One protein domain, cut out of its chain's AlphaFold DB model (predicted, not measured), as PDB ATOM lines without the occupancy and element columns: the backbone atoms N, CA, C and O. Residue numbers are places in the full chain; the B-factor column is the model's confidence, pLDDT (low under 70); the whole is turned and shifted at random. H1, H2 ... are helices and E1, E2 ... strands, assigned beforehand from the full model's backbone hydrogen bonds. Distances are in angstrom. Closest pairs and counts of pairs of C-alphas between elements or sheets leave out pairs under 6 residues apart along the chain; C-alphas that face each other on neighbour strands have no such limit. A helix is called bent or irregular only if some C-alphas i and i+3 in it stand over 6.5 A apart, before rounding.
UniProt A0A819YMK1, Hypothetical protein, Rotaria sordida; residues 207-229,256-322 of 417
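What this domain is: This is residues 207 to 229 and 256 to 322 of the 417 residues of the protein "Hypothetical protein" of Rotaria sordida (UniProt A0A819YMK1). A hairpin of two long strands, E1 and E2, covers two helical parts, H1 and H3a, that lie side by side and run opposite ways, and it is chiefly E1 that comes near them. H2 packs on H3a away from the hairpin, while H3 bends and its second arm H3b passes the first residues of H1, with residues 316 to 322 sticking out. The printed part has 90 residues with three named helices and two named strands, in the order H1, H2, E1, E2, H3; the sheet E1 - E2 is antiparallel and the class is mixed, helices and strands. The whole is compact, with a radius of gyration of the C-alphas of 13.8 A and spans of 42 by 32 by 19 A.

Where its parts are: Find C-alpha 275 at (-19.432, 25.508, 18.202); from there E1 runs to residue 283, 23.8 A away, and bends by 53 degrees at residue 279. E2, residues 288 to 296, returns over 23.7 A. H3, residues 297 to 322, was assigned by its hydrogen bonds as one helix but is bent: C-alphas 306 and 309 are 7.1 A apart. Its arms are H3a, residues 297 to 306, and H3b, residues 309 to 322, 20.2 A long and ending at C-alpha 322 (-49.905, 48.447, 9.137). H1, residues 207 to 222, begins at C-alpha 207 (-41.277, 36.107, 16.507) and is 23.1 A long. H2 is residues 257 to 267.

How they stand to each other: Start at the hairpin of E1 and E2, antiparallel at 156 degrees, where N 278 and O 293 are 3.0 A apart and N 291 and O 280 are 2.8 A apart, both within hydrogen-bond range. Look next from E1 to H1: their closest C-alphas, of Asn 210 and Ile 280, are 5.4 A apart. The closest C-alphas of E1 and H3a, of Val 276 and Ile 297, are 5.8 A apart. H1 touches H3a with residues 211 to 215 alone, at a shallow tilt of 26 degrees, opposite ways; the closest C-alphas, of Pro 211 and Leu 304, are 6.0 A apart. H2 touches H3a at a shallow tilt of 25 degrees, opposite ways, closest at the C-alphas of Ser 258 and Leu 301, 5.1 A. H1 and H2 are close but not clearly touching, with the C-alphas of Met 222 and Leu 265 closest at 7.3 A. H3a and H3b stand at a steep tilt of 49 degrees. H3b touches H1 with residues 310 to 315 alone, at a steep tilt of 60 degrees; the C-alphas of Tyr 207 and Phe 311 are closest, 5.2 A. H2 and H3b are apart. Every O i to N i+4 pair is within hydrogen-bond range in H2, H3a and H3b, and 11 of 12 are in H1.

The domain as a whole: The two C-alphas farthest apart, of Ala 267 and Lys 286, are 42.9 A apart. Residues 230 to 255 are not printed, and C-alphas 229 and 256 are 14.9 A apart across the cut. Of the links that are printed whole, E1 to E2 and E2 to H3 are tight and H2 to E1 is short. The mean pLDDT of the printed part is 91.4, and no printed residue is under 70.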
ATOM      1  N   TYR A 207     -41.269  36.602  17.891       91.00
ATOM      2  CA  TYR A 207     -41.277  36.107  16.507       91.00
ATOM      3  C   TYR A 207     -40.329  36.869  15.575       91.00
ATOM      4  O   TYR A 207     -39.805  36.257  14.652       91.00
ATOM      5  N   HIS A 208     -40.086  38.166  15.800       89.12
ATOM      6  CA  HIS A 208     -39.107  38.952  15.034       89.12
ATOM      7  C   HIS A 208     -37.730  38.935  15.698       89.12
ATOM      8  O   HIS A 208     -36.718  38.776  15.017       89.12
ATOM      9  N   GLN A 209     -37.686  39.071  17.025       91.12
ATOM     10  CA  GLN A 209     -36.432  39.183  17.769       91.12
ATOM     11  C   GLN A 209     -35.625  37.886  17.747       91.12
ATOM     12  O   GLN A 209     -34.418  37.930  17.524       91.12
ATOM     13  N   ASN A 210     -36.262  36.724  17.923       95.00
ATOM     14  CA  ASN A 210     -35.521  35.465  17.994       95.00
ATOM     15  C   ASN A 210     -34.825  35.121  16.669       95.00
ATOM     16  O   ASN A 210     -33.605  34.965  16.692       95.00
ATOM     17  N   PRO A 211     -35.502  35.098  15.503       94.44
ATOM     18  CA  PRO A 211     -34.816  34.902  14.226       94.44
ATOM     19  C   PRO A 211     -33.730  35.950  13.957       94.44
ATOM     20  O   PRO A 211     -32.687  35.605  13.409       94.44
ATOM     21  N   ALA A 212     -33.925  37.209  14.377       93.38
ATOM     22  CA  ALA A 212     -32.918  38.260  14.215       93.38
ATOM     23  C   ALA A 212     -31.648  37.974  15.032       93.38
ATOM     24  O   ALA A 212     -30.533  38.165  14.536       93.38
ATOM     25  N   LEU A 213     -31.795  37.493  16.269       94.62
ATOM     26  CA  LEU A 213     -30.670  37.115  17.126       94.62
ATOM     27  C   LEU A 213     -29.902  35.913  16.558       94.62
ATOM     28  O   LEU A 213     -28.670  35.945  16.521       94.62
ATOM     29  N   LEU A 214     -30.608  34.896  16.053       95.94
ATOM     30  CA  LEU A 214     -29.978  33.737  15.408       95.94
ATOM     31  C   LEU A 214     -29.243  34.150  14.124       95.94
ATOM     32  O   LEU A 214     -28.077  33.804  13.930       95.94
ATOM     33  N   LEU A 215     -29.879  34.980  13.290       93.75
ATOM     34  CA  LEU A 215     -29.270  35.532  12.081       93.75
ATOM     35  C   LEU A 215     -28.046  36.402  12.400       93.75
ATOM     36  O   LEU A 215     -27.075  36.405  11.650       93.75
ATOM     37  N   THR A 216     -28.048  37.103  13.535       93.75
ATOM     38  CA  THR A 216     -26.889  37.876  14.003       93.75
ATOM     39  C   THR A 216     -25.694  36.973  14.307       93.75
ATOM     40  O   THR A 216     -24.565  37.333  13.971       93.75
ATOM     41  N   ALA A 217     -25.912  35.803  14.914       93.94
ATOM     42  CA  ALA A 217     -24.841  34.838  15.151       93.94
ATOM     43  C   ALA A 217     -24.278  34.289  13.830       93.94
ATOM     44  O   ALA A 217     -23.063  34.306  13.629       93.94
ATOM     45  N   LEU A 218     -25.151  33.919  12.889       93.19
ATOM     46  CA  LEU A 218     -24.756  33.462  11.551       93.19
ATOM     47  C   LEU A 218     -23.982  34.538  10.776       93.19
ATOM     48  O   LEU A 218     -22.931  34.263  10.203       93.19
ATOM     49  N   ASN A 219     -24.441  35.789  10.822       92.12
ATOM     50  CA  ASN A 219     -23.751  36.924  10.206       92.12
ATOM     51  C   ASN A 219     -22.334  37.123  10.753       92.12
ATOM     52  O   ASN A 219     -21.433  37.466   9.990       92.12
ATOM     53  N   ARG A 220     -22.120  36.897  12.055       91.44
ATOM     54  CA  ARG A 220     -20.782  36.963  12.662       91.44
ATOM     55  C   ARG A 220     -19.886  35.841  12.154       91.44
ATOM     56  O   ARG A 220     -18.760  36.129  11.768       91.44
ATOM     57  N   LEU A 221     -20.393  34.608  12.109       89.31
ATOM     58  CA  LEU A 221     -19.650  33.454  11.591       89.31
ATOM     59  C   LEU A 221     -19.224  33.664  10.136       89.31
ATOM     60  O   LEU A 221     -18.077  33.430   9.771       89.31
ATOM     61  N   MET A 222     -20.140  34.153   9.306       86.88
ATOM     62  CA  MET A 222     -19.885  34.332   7.881       86.88
ATOM     63  C   MET A 222     -19.271  35.691   7.542       86.88
ATOM     64  O   MET A 222     -19.002  35.935   6.371       86.88
ATOM     65  N   ASN A 223     -19.066  36.600   8.496       86.88
ATOM     66  CA  ASN A 223     -18.696  37.989   8.208       86.88
ATOM     67  C   ASN A 223     -19.599  38.623   7.116       86.88
ATOM     68  O   ASN A 223     -19.125  39.210   6.140       86.88
ATOM     69  N   SER A 224     -20.913  38.430   7.249       86.31
ATOM     70  CA  SER A 224     -21.953  38.888   6.317       86.31
ATOM     71  C   SER A 224     -22.943  39.834   7.001       86.31
ATOM     72  O   SER A 224     -22.899  40.042   8.214       86.31
ATOM     73  N   ARG A 225     -23.852  40.432   6.222       87.56
ATOM     74  CA  ARG A 225     -24.899  41.337   6.727       87.56
ATOM     75  C   ARG A 225     -26.262  41.021   6.118       87.56
ATOM     76  O   ARG A 225     -26.838  41.836   5.406       87.56
ATOM     77  N   TYR A 226     -26.765  39.822   6.377       87.12
ATOM     78  CA  TYR A 226     -28.140  39.476   6.039       87.12
ATOM     79  C   TYR A 226     -29.098  40.145   7.024       87.12
ATOM     80  O   TYR A 226     -28.966  39.987   8.238       87.12
ATOM     81  N   GLU A 227     -30.074  40.874   6.497       86.94
ATOM     82  CA  GLU A 227     -31.203  41.412   7.254       86.94
ATOM     83  C   GLU A 227     -32.430  40.532   7.030       86.94
ATOM     84  O   GLU A 227     -32.640  40.058   5.913       86.94
ATOM     85  N   LEU A 228     -33.275  40.355   8.051       86.88
ATOM     86  CA  LEU A 228     -34.463  39.498   7.956       86.88
ATOM     87  C   LEU A 228     -35.359  39.857   6.764       86.88
ATOM     88  O   LEU A 228     -35.749  38.970   6.015       86.88
ATOM     89  N   THR A 229     -35.641  41.142   6.541       84.31
ATOM     90  CA  THR A 229     -36.507  41.604   5.442       84.31
ATOM     91  C   THR A 229     -35.951  41.228   4.070       84.31
ATOM     92  O   THR A 229     -36.683  40.770   3.196       84.31
ATOM     93  N   LEU A 256     -35.762  26.566   3.124       93.31
ATOM     94  CA  LEU A 256     -35.427  26.772   4.528       93.31
ATOM     95  C   LEU A 256     -34.157  27.619   4.659       93.31
ATOM     96  O   LEU A 256     -33.248  27.479   3.833       93.31
ATOM     97  N   PRO A 257     -34.075  28.477   5.694       94.06
ATOM     98  CA  PRO A 257     -32.856  29.200   6.029       94.06
ATOM     99  C   PRO A 257     -31.612  28.310   6.094       94.06
ATOM    100  O   PRO A 257     -30.567  28.692   5.566       94.06
ATOM    101  N   SER A 258     -31.723  27.129   6.711       94.88
ATOM    102  CA  SER A 258     -30.615  26.176   6.835       94.88
ATOM    103  C   SER A 258     -30.009  25.796   5.489       94.88
ATOM    104  O   SER A 258     -28.797  25.905   5.337       94.88
ATOM    105  N   SER A 259     -30.828  25.444   4.493       93.31
ATOM    106  CA  SER A 259     -30.363  25.050   3.159       93.31
ATOM    107  C   SER A 259     -29.468  26.118   2.532       93.31
ATOM    108  O   SER A 259     -28.406  25.804   2.002       93.31
ATOM    109  N   PHE A 260     -29.858  27.390   2.656       93.62
ATOM    110  CA  PHE A 260     -29.056  28.509   2.171       93.62
ATOM    111  C   PHE A 260     -27.737  28.641   2.939       93.62
ATOM    112  O   PHE A 260     -26.673  28.759   2.334       93.62
ATOM    113  N   PHE A 261     -27.783  28.621   4.272       94.19
ATOM    114  CA  PHE A 261     -26.581  28.832   5.079       94.19
ATOM    115  C   PHE A 261     -25.596  27.669   5.003       94.19
ATOM    116  O   PHE A 261     -24.397  27.920   5.004       94.19
ATOM    117  N   ILE A 262     -26.064  26.431   4.855       93.62
ATOM    118  CA  ILE A 262     -25.217  25.253   4.627       93.62
ATOM    119  C   ILE A 262     -24.350  25.444   3.376       93.62
ATOM    120  O   ILE A 262     -23.145  25.197   3.409       93.62
ATOM    121  N   GLU A 263     -24.925  25.937   2.276       91.88
ATOM    122  CA  GLU A 263     -24.156  26.237   1.062       91.88
ATOM    123  C   GLU A 263     -23.109  27.336   1.302       91.88
ATOM    124  O   GLU A 263     -21.966  27.213   0.854       91.88
ATOM    125  N   GLN A 264     -23.463  28.381   2.058       91.50
ATOM    126  CA  GLN A 264     -22.535  29.469   2.392       91.50
ATOM    127  C   GLN A 264     -21.398  29.021   3.323       91.50
ATOM    128  O   GLN A 264     -20.262  29.463   3.154       91.50
ATOM    129  N   LEU A 265     -21.686  28.152   4.293       92.12
ATOM    130  CA  LEU A 265     -20.699  27.610   5.229       92.12
ATOM    131  C   LEU A 265     -19.698  26.712   4.501       92.12
ATOM    132  O   LEU A 265     -18.491  26.887   4.671       92.12
ATOM    133  N   LYS A 266     -20.181  25.846   3.599       91.38
ATOM    134  CA  LYS A 266     -19.332  25.012   2.735       91.38
ATOM    135  C   LYS A 266     -18.398  25.846   1.869       91.38
ATOM    136  O   LYS A 266     -17.214  25.538   1.781       91.38
ATOM    137  N   ALA A 267     -18.900  26.932   1.279       90.44
ATOM    138  CA  ALA A 267     -18.082  27.845   0.479       90.44
ATOM    139  C   ALA A 267     -16.976  28.551   1.290       90.44
ATOM    140  O   ALA A 267     -16.018  29.054   0.706       90.44
ATOM    141  N   LYS A 268     -17.110  28.608   2.619       88.94
ATOM    142  CA  LYS A 268     -16.144  29.218   3.543       88.94
ATOM    143  C   LYS A 268     -15.331  28.200   4.335       88.94
ATOM    144  O   LYS A 268     -14.596  28.613   5.226       88.94
ATOM    145  N   GLU A 269     -15.469  26.912   4.022       90.12
ATOM    146  CA  GLU A 269     -14.779  25.816   4.712       90.12
ATOM    147  C   GLU A 269     -15.039  25.803   6.234       90.12
ATOM    148  O   GLU A 269     -14.186  25.389   7.016       90.12
ATOM    149  N   VAL A 270     -16.224  26.258   6.663       90.38
ATOM    150  CA  VAL A 270     -16.661  26.208   8.068       90.38
ATOM    151  C   VAL A 270     -17.402  24.897   8.306       90.38
ATOM    152  O   VAL A 270     -18.307  24.560   7.539       90.38
ATOM    153  N   ASN A 271     -17.038  24.165   9.361       90.31
ATOM    154  CA  ASN A 271     -17.703  22.913   9.696       90.31
ATOM    155  C   ASN A 271     -19.017  23.193  10.442       90.31
ATOM    156  O   ASN A 271     -19.049  23.954  11.402       90.31
ATOM    157  N   GLU A 272     -20.110  22.565  10.011       89.56
ATOM    158  CA  GLU A 272     -21.444  22.710  10.615       89.56
ATOM    159  C   GLU A 272     -21.494  22.166  12.061       89.56
ATOM    160  O   GLU A 272     -22.332  22.580  12.867       89.56
ATOM    161  N   ASP A 273     -20.551  21.292  12.416       93.00
ATOM    162  CA  ASP A 273     -20.395  20.765  13.772       93.00
ATOM    163  C   ASP A 273     -19.598  21.693  14.706       93.00
ATOM    164  O   ASP A 273     -19.529  21.425  15.906       93.00
ATOM    165  N   ASP A 274     -19.016  22.785  14.193       93.69
ATOM    166  CA  ASP A 274     -18.277  23.740  15.022       93.69
ATOM    167  C   ASP A 274     -19.211  24.469  15.998       93.69
ATOM    168  O   ASP A 274     -20.369  24.775  15.698       93.69
ATOM    169  N   ASP A 275     -18.681  24.795  17.176       95.69
ATOM    170  CA  ASP A 275     -19.432  25.508  18.202       95.69
ATOM    171  C   ASP A 275     -19.634  26.989  17.847       95.69
ATOM    172  O   ASP A 275     -18.709  27.732  17.511       95.69
ATOM    173  N   VAL A 276     -20.864  27.461  18.038       96.38
ATOM    174  CA  VAL A 276     -21.269  28.857  17.898       96.38
ATOM    175  C   VAL A 276     -22.015  29.329  19.138       96.38
ATOM    176  O   VAL A 276     -22.892  28.659  19.682       96.38
ATOM    177  N   THR A 277     -21.696  30.546  19.575       96.31
ATOM    178  CA  THR A 277     -22.474  31.241  20.603       96.31
ATOM    179  C   THR A 277     -23.596  32.064  19.977       96.31
ATOM    180  O   THR A 277     -23.342  32.951  19.160       96.31
ATOM    181  N   TRP A 278     -24.821  31.864  20.453       96.44
ATOM    182  CA  TRP A 278     -25.996  32.632  20.046       96.44
ATOM    183  C   TRP A 278     -26.900  32.943  21.241       96.44
ATOM    184  O   TRP A 278     -26.713  32.422  22.343       96.44
ATOM    185  N   MET A 279     -27.837  33.869  21.039       95.88
ATOM    186  CA  MET A 279     -28.783  34.302  22.065       95.88
ATOM    187  C   MET A 279     -30.213  34.152  21.562       95.88
ATOM    188  O   MET A 279     -30.457  34.258  20.361       95.88
ATOM    189  N   ILE A 280     -31.151  33.929  22.474       95.56
ATOM    190  CA  ILE A 280     -32.573  33.804  22.158       95.56
ATOM    191  C   ILE A 280     -33.425  34.202  23.365       95.56
ATOM    192  O   ILE A 280     -33.025  33.981  24.507       95.56
ATOM    193  N   TRP A 281     -34.592  34.796  23.132       94.81
ATOM    194  CA  TRP A 281     -35.593  34.981  24.177       94.81
ATOM    195  C   TRP A 281     -36.381  33.691  24.376       94.81
ATOM    196  O   TRP A 281     -37.049  33.222  23.451       94.81
ATOM    197  N   GLU A 282     -36.333  33.142  25.586       92.31
ATOM    198  CA  GLU A 282     -37.083  31.946  25.961       92.31
ATOM    199  C   GLU A 282     -37.947  32.196  27.192       92.31
ATOM    200  O   GLU A 282     -37.563  32.897  28.133       92.31
ATOM    201  N   ARG A 283     -39.150  31.620  27.168       86.88
ATOM    202  CA  ARG A 283     -40.122  31.742  28.246       86.88
ATOM    203  C   ARG A 283     -39.973  30.584  29.221       86.88
ATOM    204  O   ARG A 283     -40.288  29.447  28.889       86.88
ATOM    205  N   ASN A 284     -39.571  30.913  30.440       83.75
ATOM    206  CA  ASN A 284     -39.662  30.028  31.595       83.75
ATOM    207  C   ASN A 284     -41.036  30.202  32.268       83.75
ATOM    208  O   ASN A 284     -41.769  31.143  31.959       83.75
ATOM    209  N   GLU A 285     -41.386  29.345  33.234       76.19
ATOM    210  CA  GLU A 285     -42.710  29.335  33.896       76.19
ATOM    211  C   GLU A 285     -43.172  30.701  34.440       76.19
ATOM    212  O   GLU A 285     -44.370  30.943  34.578       76.19
ATOM    213  N   LYS A 286     -42.230  31.594  34.770       70.38
ATOM    214  CA  LYS A 286     -42.510  32.877  35.434       70.38
ATOM    215  C   LYS A 286     -42.090  34.115  34.643       70.38
ATOM    216  O   LYS A 286     -42.546  35.204  34.977       70.38
ATOM    217  N   ARG A 287     -41.203  33.988  33.651       78.00
ATOM    218  CA  ARG A 287     -40.619  35.132  32.927       78.00
ATOM    219  C   ARG A 287     -40.005  34.722  31.590       78.00
ATOM    220  O   ARG A 287     -39.534  33.595  31.453       78.00
ATOM    221  N   THR A 288     -39.984  35.654  30.642       84.19
ATOM    222  CA  THR A 288     -39.173  35.554  29.421       84.19
ATOM    223  C   THR A 288     -37.788  36.130  29.706       84.19
ATOM    224  O   THR A 288     -37.681  37.236  30.236       84.19
ATOM    225  N   GLU A 289     -36.732  35.389  29.376       88.62
ATOM    226  CA  GLU A 289     -35.342  35.807  29.588       88.62
ATOM    227  C   GLU A 289     -34.511  35.609  28.329       88.62
ATOM    228  O   GLU A 289     -34.745  34.681  27.554       88.62
ATOM    229  N   LEU A 290     -33.519  36.481  28.144       92.75
ATOM    230  CA  LEU A 290     -32.527  36.321  27.094       92.75
ATOM    231  C   LEU A 290     -31.515  35.269  27.544       92.75
ATOM    232  O   LEU A 290     -30.732  35.503  28.468       92.75
ATOM    233  N   GLN A 291     -31.534  34.116  26.892       93.56
ATOM    234  CA  GLN A 291     -30.620  33.019  27.165       93.56
ATOM    235  C   GLN A 291     -29.467  33.020  26.168       93.56
ATOM    236  O   GLN A 291     -29.623  33.395  25.006       93.56
ATOM    237  N   ARG A 292     -28.292  32.602  26.645       96.50
ATOM    238  CA  ARG A 292     -27.088  32.418  25.836       96.50
ATOM    239  C   ARG A 292     -26.816  30.927  25.704       96.50
ATOM    240  O   ARG A 292     -26.639  30.251  26.712       96.50
ATOM    241  N   HIS A 293     -26.703  30.455  24.470       95.81
ATOM    242  CA  HIS A 293     -26.356  29.077  24.147       95.81
ATOM    243  C   HIS A 293     -24.990  29.025  23.466       95.81
ATOM    244  O   HIS A 293     -24.557  29.983  22.822       95.81
ATOM    245  N   THR A 294     -24.284  27.914  23.643       97.38
ATOM    246  CA  THR A 294     -23.085  27.558  22.879       97.38
ATOM    247  C   THR A 294     -23.270  26.113  22.454       97.38
ATOM    248  O   THR A 294     -23.296  25.225  23.301       97.38
ATOM    249  N   THR A 295     -23.554  25.924  21.172       97.25
ATOM    250  CA  THR A 295     -23.926  24.643  20.554       97.25
ATOM    251  C   THR A 295     -23.326  24.578  19.156       97.25
ATOM    252  O   THR A 295     -22.856  25.605  18.666       97.25
ATOM    253  N   SER A 296     -23.453  23.443  18.469       97.38
ATOM    254  CA  SER A 296     -23.073  23.351  17.058       97.38
ATOM    255  C   SER A 296     -23.870  24.317  16.171       97.38
ATOM    256  O   SER A 296     -24.999  24.723  16.501       97.38
ATOM    257  N   ILE A 297     -23.290  24.672  15.021       97.31
ATOM    258  CA  ILE A 297     -23.952  25.472  13.983       97.31
ATOM    259  C   ILE A 297     -25.190  24.742  13.452       97.31
ATOM    260  O   ILE A 297     -26.224  25.382  13.259       97.31
ATOM    261  N   THR A 298     -25.141  23.417  13.313       97.25
ATOM    262  CA  THR A 298     -26.303  22.591  12.950       97.25
ATOM    263  C   THR A 298     -27.504  22.867  13.860       97.25
ATOM    264  O   THR A 298     -28.585  23.198  13.374       97.25
ATOM    265  N   THR A 299     -27.318  22.853  15.185       97.81
ATOM    266  CA  THR A 299     -28.404  23.139  16.141       97.81
ATOM    267  C   THR A 299     -28.928  24.576  16.025       97.81
ATOM    268  O   THR A 299     -30.130  24.818  16.162       97.81
ATOM    269  N   LEU A 300     -28.052  25.547  15.748       97.88
ATOM    270  CA  LEU A 300     -28.459  26.930  15.483       97.88
ATOM    271  C   LEU A 300     -29.357  27.025  14.234       97.88
ATOM    272  O   LEU A 300     -30.379  27.716  14.266       97.88
ATOM    273  N   LEU A 301     -28.999  26.328  13.152       97.62
ATOM    274  CA  LEU A 301     -29.763  26.312  11.901       97.62
ATOM    275  C   LEU A 301     -31.124  25.626  12.065       97.62
ATOM    276  O   LEU A 301     -32.138  26.189  11.655       97.62
ATOM    277  N   GLU A 302     -31.174  24.478  12.743       97.75
ATOM    278  CA  GLU A 302     -32.429  23.789  13.077       97.75
ATOM    279  C   GLU A 302     -33.366  24.689  13.891       97.75
ATOM    280  O   GLU A 302     -34.575  24.767  13.635       97.75
ATOM    281  N   LYS A 303     -32.813  25.428  14.864       97.81
ATOM    282  CA  LYS A 303     -33.594  26.384  15.649       97.81
ATOM    283  C   LYS A 303     -34.130  27.510  14.767       97.81
ATOM    284  O   LYS A 303     -35.304  27.855  14.909       97.81
ATOM    285  N   LEU A 304     -33.330  28.060  13.852       97.00
ATOM    286  CA  LEU A 304     -33.780  29.099  12.922       97.00
ATOM    287  C   LEU A 304     -34.926  28.606  12.028       97.00
ATOM    288  O   LEU A 304     -35.953  29.282  11.935       97.00
ATOM    289  N   ASP A 305     -34.799  27.411  11.455       96.62
ATOM    290  CA  ASP A 305     -35.846  26.793  10.638       96.62
ATOM    291  C   ASP A 305     -37.144  26.592  11.426       96.62
ATOM    292  O   ASP A 305     -38.232  26.912  10.937       96.62
ATOM    293  N   SER A 306     -37.041  26.141  12.681       96.38
ATOM    294  CA  SER A 306     -38.203  25.920  13.554       96.38
ATOM    295  C   SER A 306     -39.008  27.199  13.832       96.38
ATOM    296  O   SER A 306     -40.218  27.145  14.070       96.38
ATOM    297  N   LEU A 307     -38.350  28.363  13.795       95.56
ATOM    298  CA  LEU A 307     -38.979  29.669  14.001       95.56
ATOM    299  C   LEU A 307     -39.480  30.290  12.692       95.56
ATOM    300  O   LEU A 307     -40.355  31.159  12.723       95.56
ATOM    301  N   TRP A 308     -38.953  29.846  11.551       94.25
ATOM    302  CA  TRP A 308     -39.089  30.529  10.269       94.25
ATOM    303  C   TRP A 308     -40.538  30.661   9.794       94.25
ATOM    304  O   TRP A 308     -40.977  31.752   9.438       94.25
ATOM    305  N   SER A 309     -41.318  29.578   9.849       92.56
ATOM    306  CA  SER A 309     -42.727  29.599   9.426       92.56
ATOM    307  C   SER A 309     -43.562  30.591  10.249       92.56
ATOM    308  O   SER A 309     -44.311  31.389   9.685       92.56
ATOM    309  N   LYS A 310     -43.381  30.605  11.578       92.50
ATOM    310  CA  LYS A 310     -44.087  31.538  12.472       92.50
ATOM    311  C   LYS A 310     -43.654  32.982  12.238       92.50
ATOM    312  O   LYS A 310     -44.485  33.885  12.285       92.50
ATOM    313  N   PHE A 311     -42.368  33.196  11.975       93.25
ATOM    314  CA  PHE A 311     -41.839  34.506  11.628       93.25
ATOM    315  C   PHE A 311     -42.440  35.041  10.323       93.25
ATOM    316  O   PHE A 311     -42.937  36.163  10.314       93.25
ATOM    317  N   LEU A 312     -42.454  34.243   9.249       91.25
ATOM    318  CA  LEU A 312     -42.973  34.660   7.943       91.25
ATOM    319  C   LEU A 312     -44.429  35.117   8.021       91.25
ATOM    320  O   LEU A 312     -44.749  36.232   7.604       91.25
ATOM    321  N   ILE A 313     -45.297  34.287   8.603       91.56
ATOM    322  CA  ILE A 313     -46.722  34.601   8.697       91.56
ATOM    323  C   ILE A 313     -46.977  35.805   9.616       91.56
ATOM    324  O   ILE A 313     -47.795  36.671   9.307       91.56
ATOM    325  N   HIS A 314     -46.236  35.918  10.723       90.19
ATOM    326  CA  HIS A 314     -46.360  37.061  11.622       90.19
ATOM    327  C   HIS A 314     -45.867  38.360  10.971       90.19
ATOM    328  O   HIS A 314     -46.495  39.410  11.132       90.19
ATOM    329  N   ASN A 315     -44.778  38.297  10.204       87.81
ATOM    330  CA  ASN A 315     -44.268  39.431   9.447       87.81
ATOM    331  C   ASN A 315     -45.280  39.900   8.396       87.81
ATOM    332  O   ASN A 315     -45.562  41.095   8.329       87.81
ATOM    333  N   PHE A 316     -45.879  38.966   7.651       88.44
ATOM    334  CA  PHE A 316     -46.946  39.257   6.695       88.44
ATOM    335  C   PHE A 316     -48.121  39.982   7.357       88.44
ATOM    336  O   PHE A 316     -48.452  41.098   6.963       88.44
ATOM    337  N   TYR A 317     -48.689  39.421   8.431       86.81
ATOM    338  CA  TYR A 317     -49.804  40.065   9.132       86.81
ATOM    339  C   TYR A 317     -49.442  41.438   9.690       86.81
ATOM    340  O   TYR A 317     -50.260  42.350   9.636       86.81
ATOM    341  N   THR A 318     -48.225  41.603  10.204       83.19
ATOM    342  CA  THR A 318     -47.766  42.894  10.727       83.19
ATOM    343  C   THR A 318     -47.709  43.949   9.619       83.19
ATOM    344  O   THR A 318     -48.103  45.092   9.843       83.19
ATOM    345  N   ILE A 319     -47.242  43.584   8.421       82.50
ATOM    346  CA  ILE A 319     -47.212  44.481   7.259       82.50
ATOM    347  C   ILE A 319     -48.638  44.807   6.803       82.50
ATOM    348  O   ILE A 319     -48.988  45.984   6.736       82.50
ATOM    349  N   GLU A 320     -49.485  43.798   6.594       84.69
ATOM    350  CA  GLU A 320     -50.876  43.982   6.157       84.69
ATOM    351  C   GLU A 320     -51.685  44.847   7.131       84.69
ATOM    352  O   GLU A 320     -52.373  45.786   6.729       84.69
ATOM    353  N   GLN A 321     -51.563  44.592   8.439       81.75
ATOM    354  CA  GLN A 321     -52.219  45.399   9.469       81.75
ATOM    355  C   GLN A 321     -51.753  46.852   9.424       81.75
ATOM    356  O   GLN A 321     -52.570  47.765   9.541       81.75
ATOM    357  N   ARG A 322     -50.452  47.090   9.236       81.56
ATOM    358  CA  ARG A 322     -49.905  48.447   9.137       81.56
ATOM    359  C   ARG A 322     -50.401  49.171   7.897       81.56
ATOM    360  O   ARG A 322     -50.835  50.312   8.020       81.56
TER     361      ARG A 322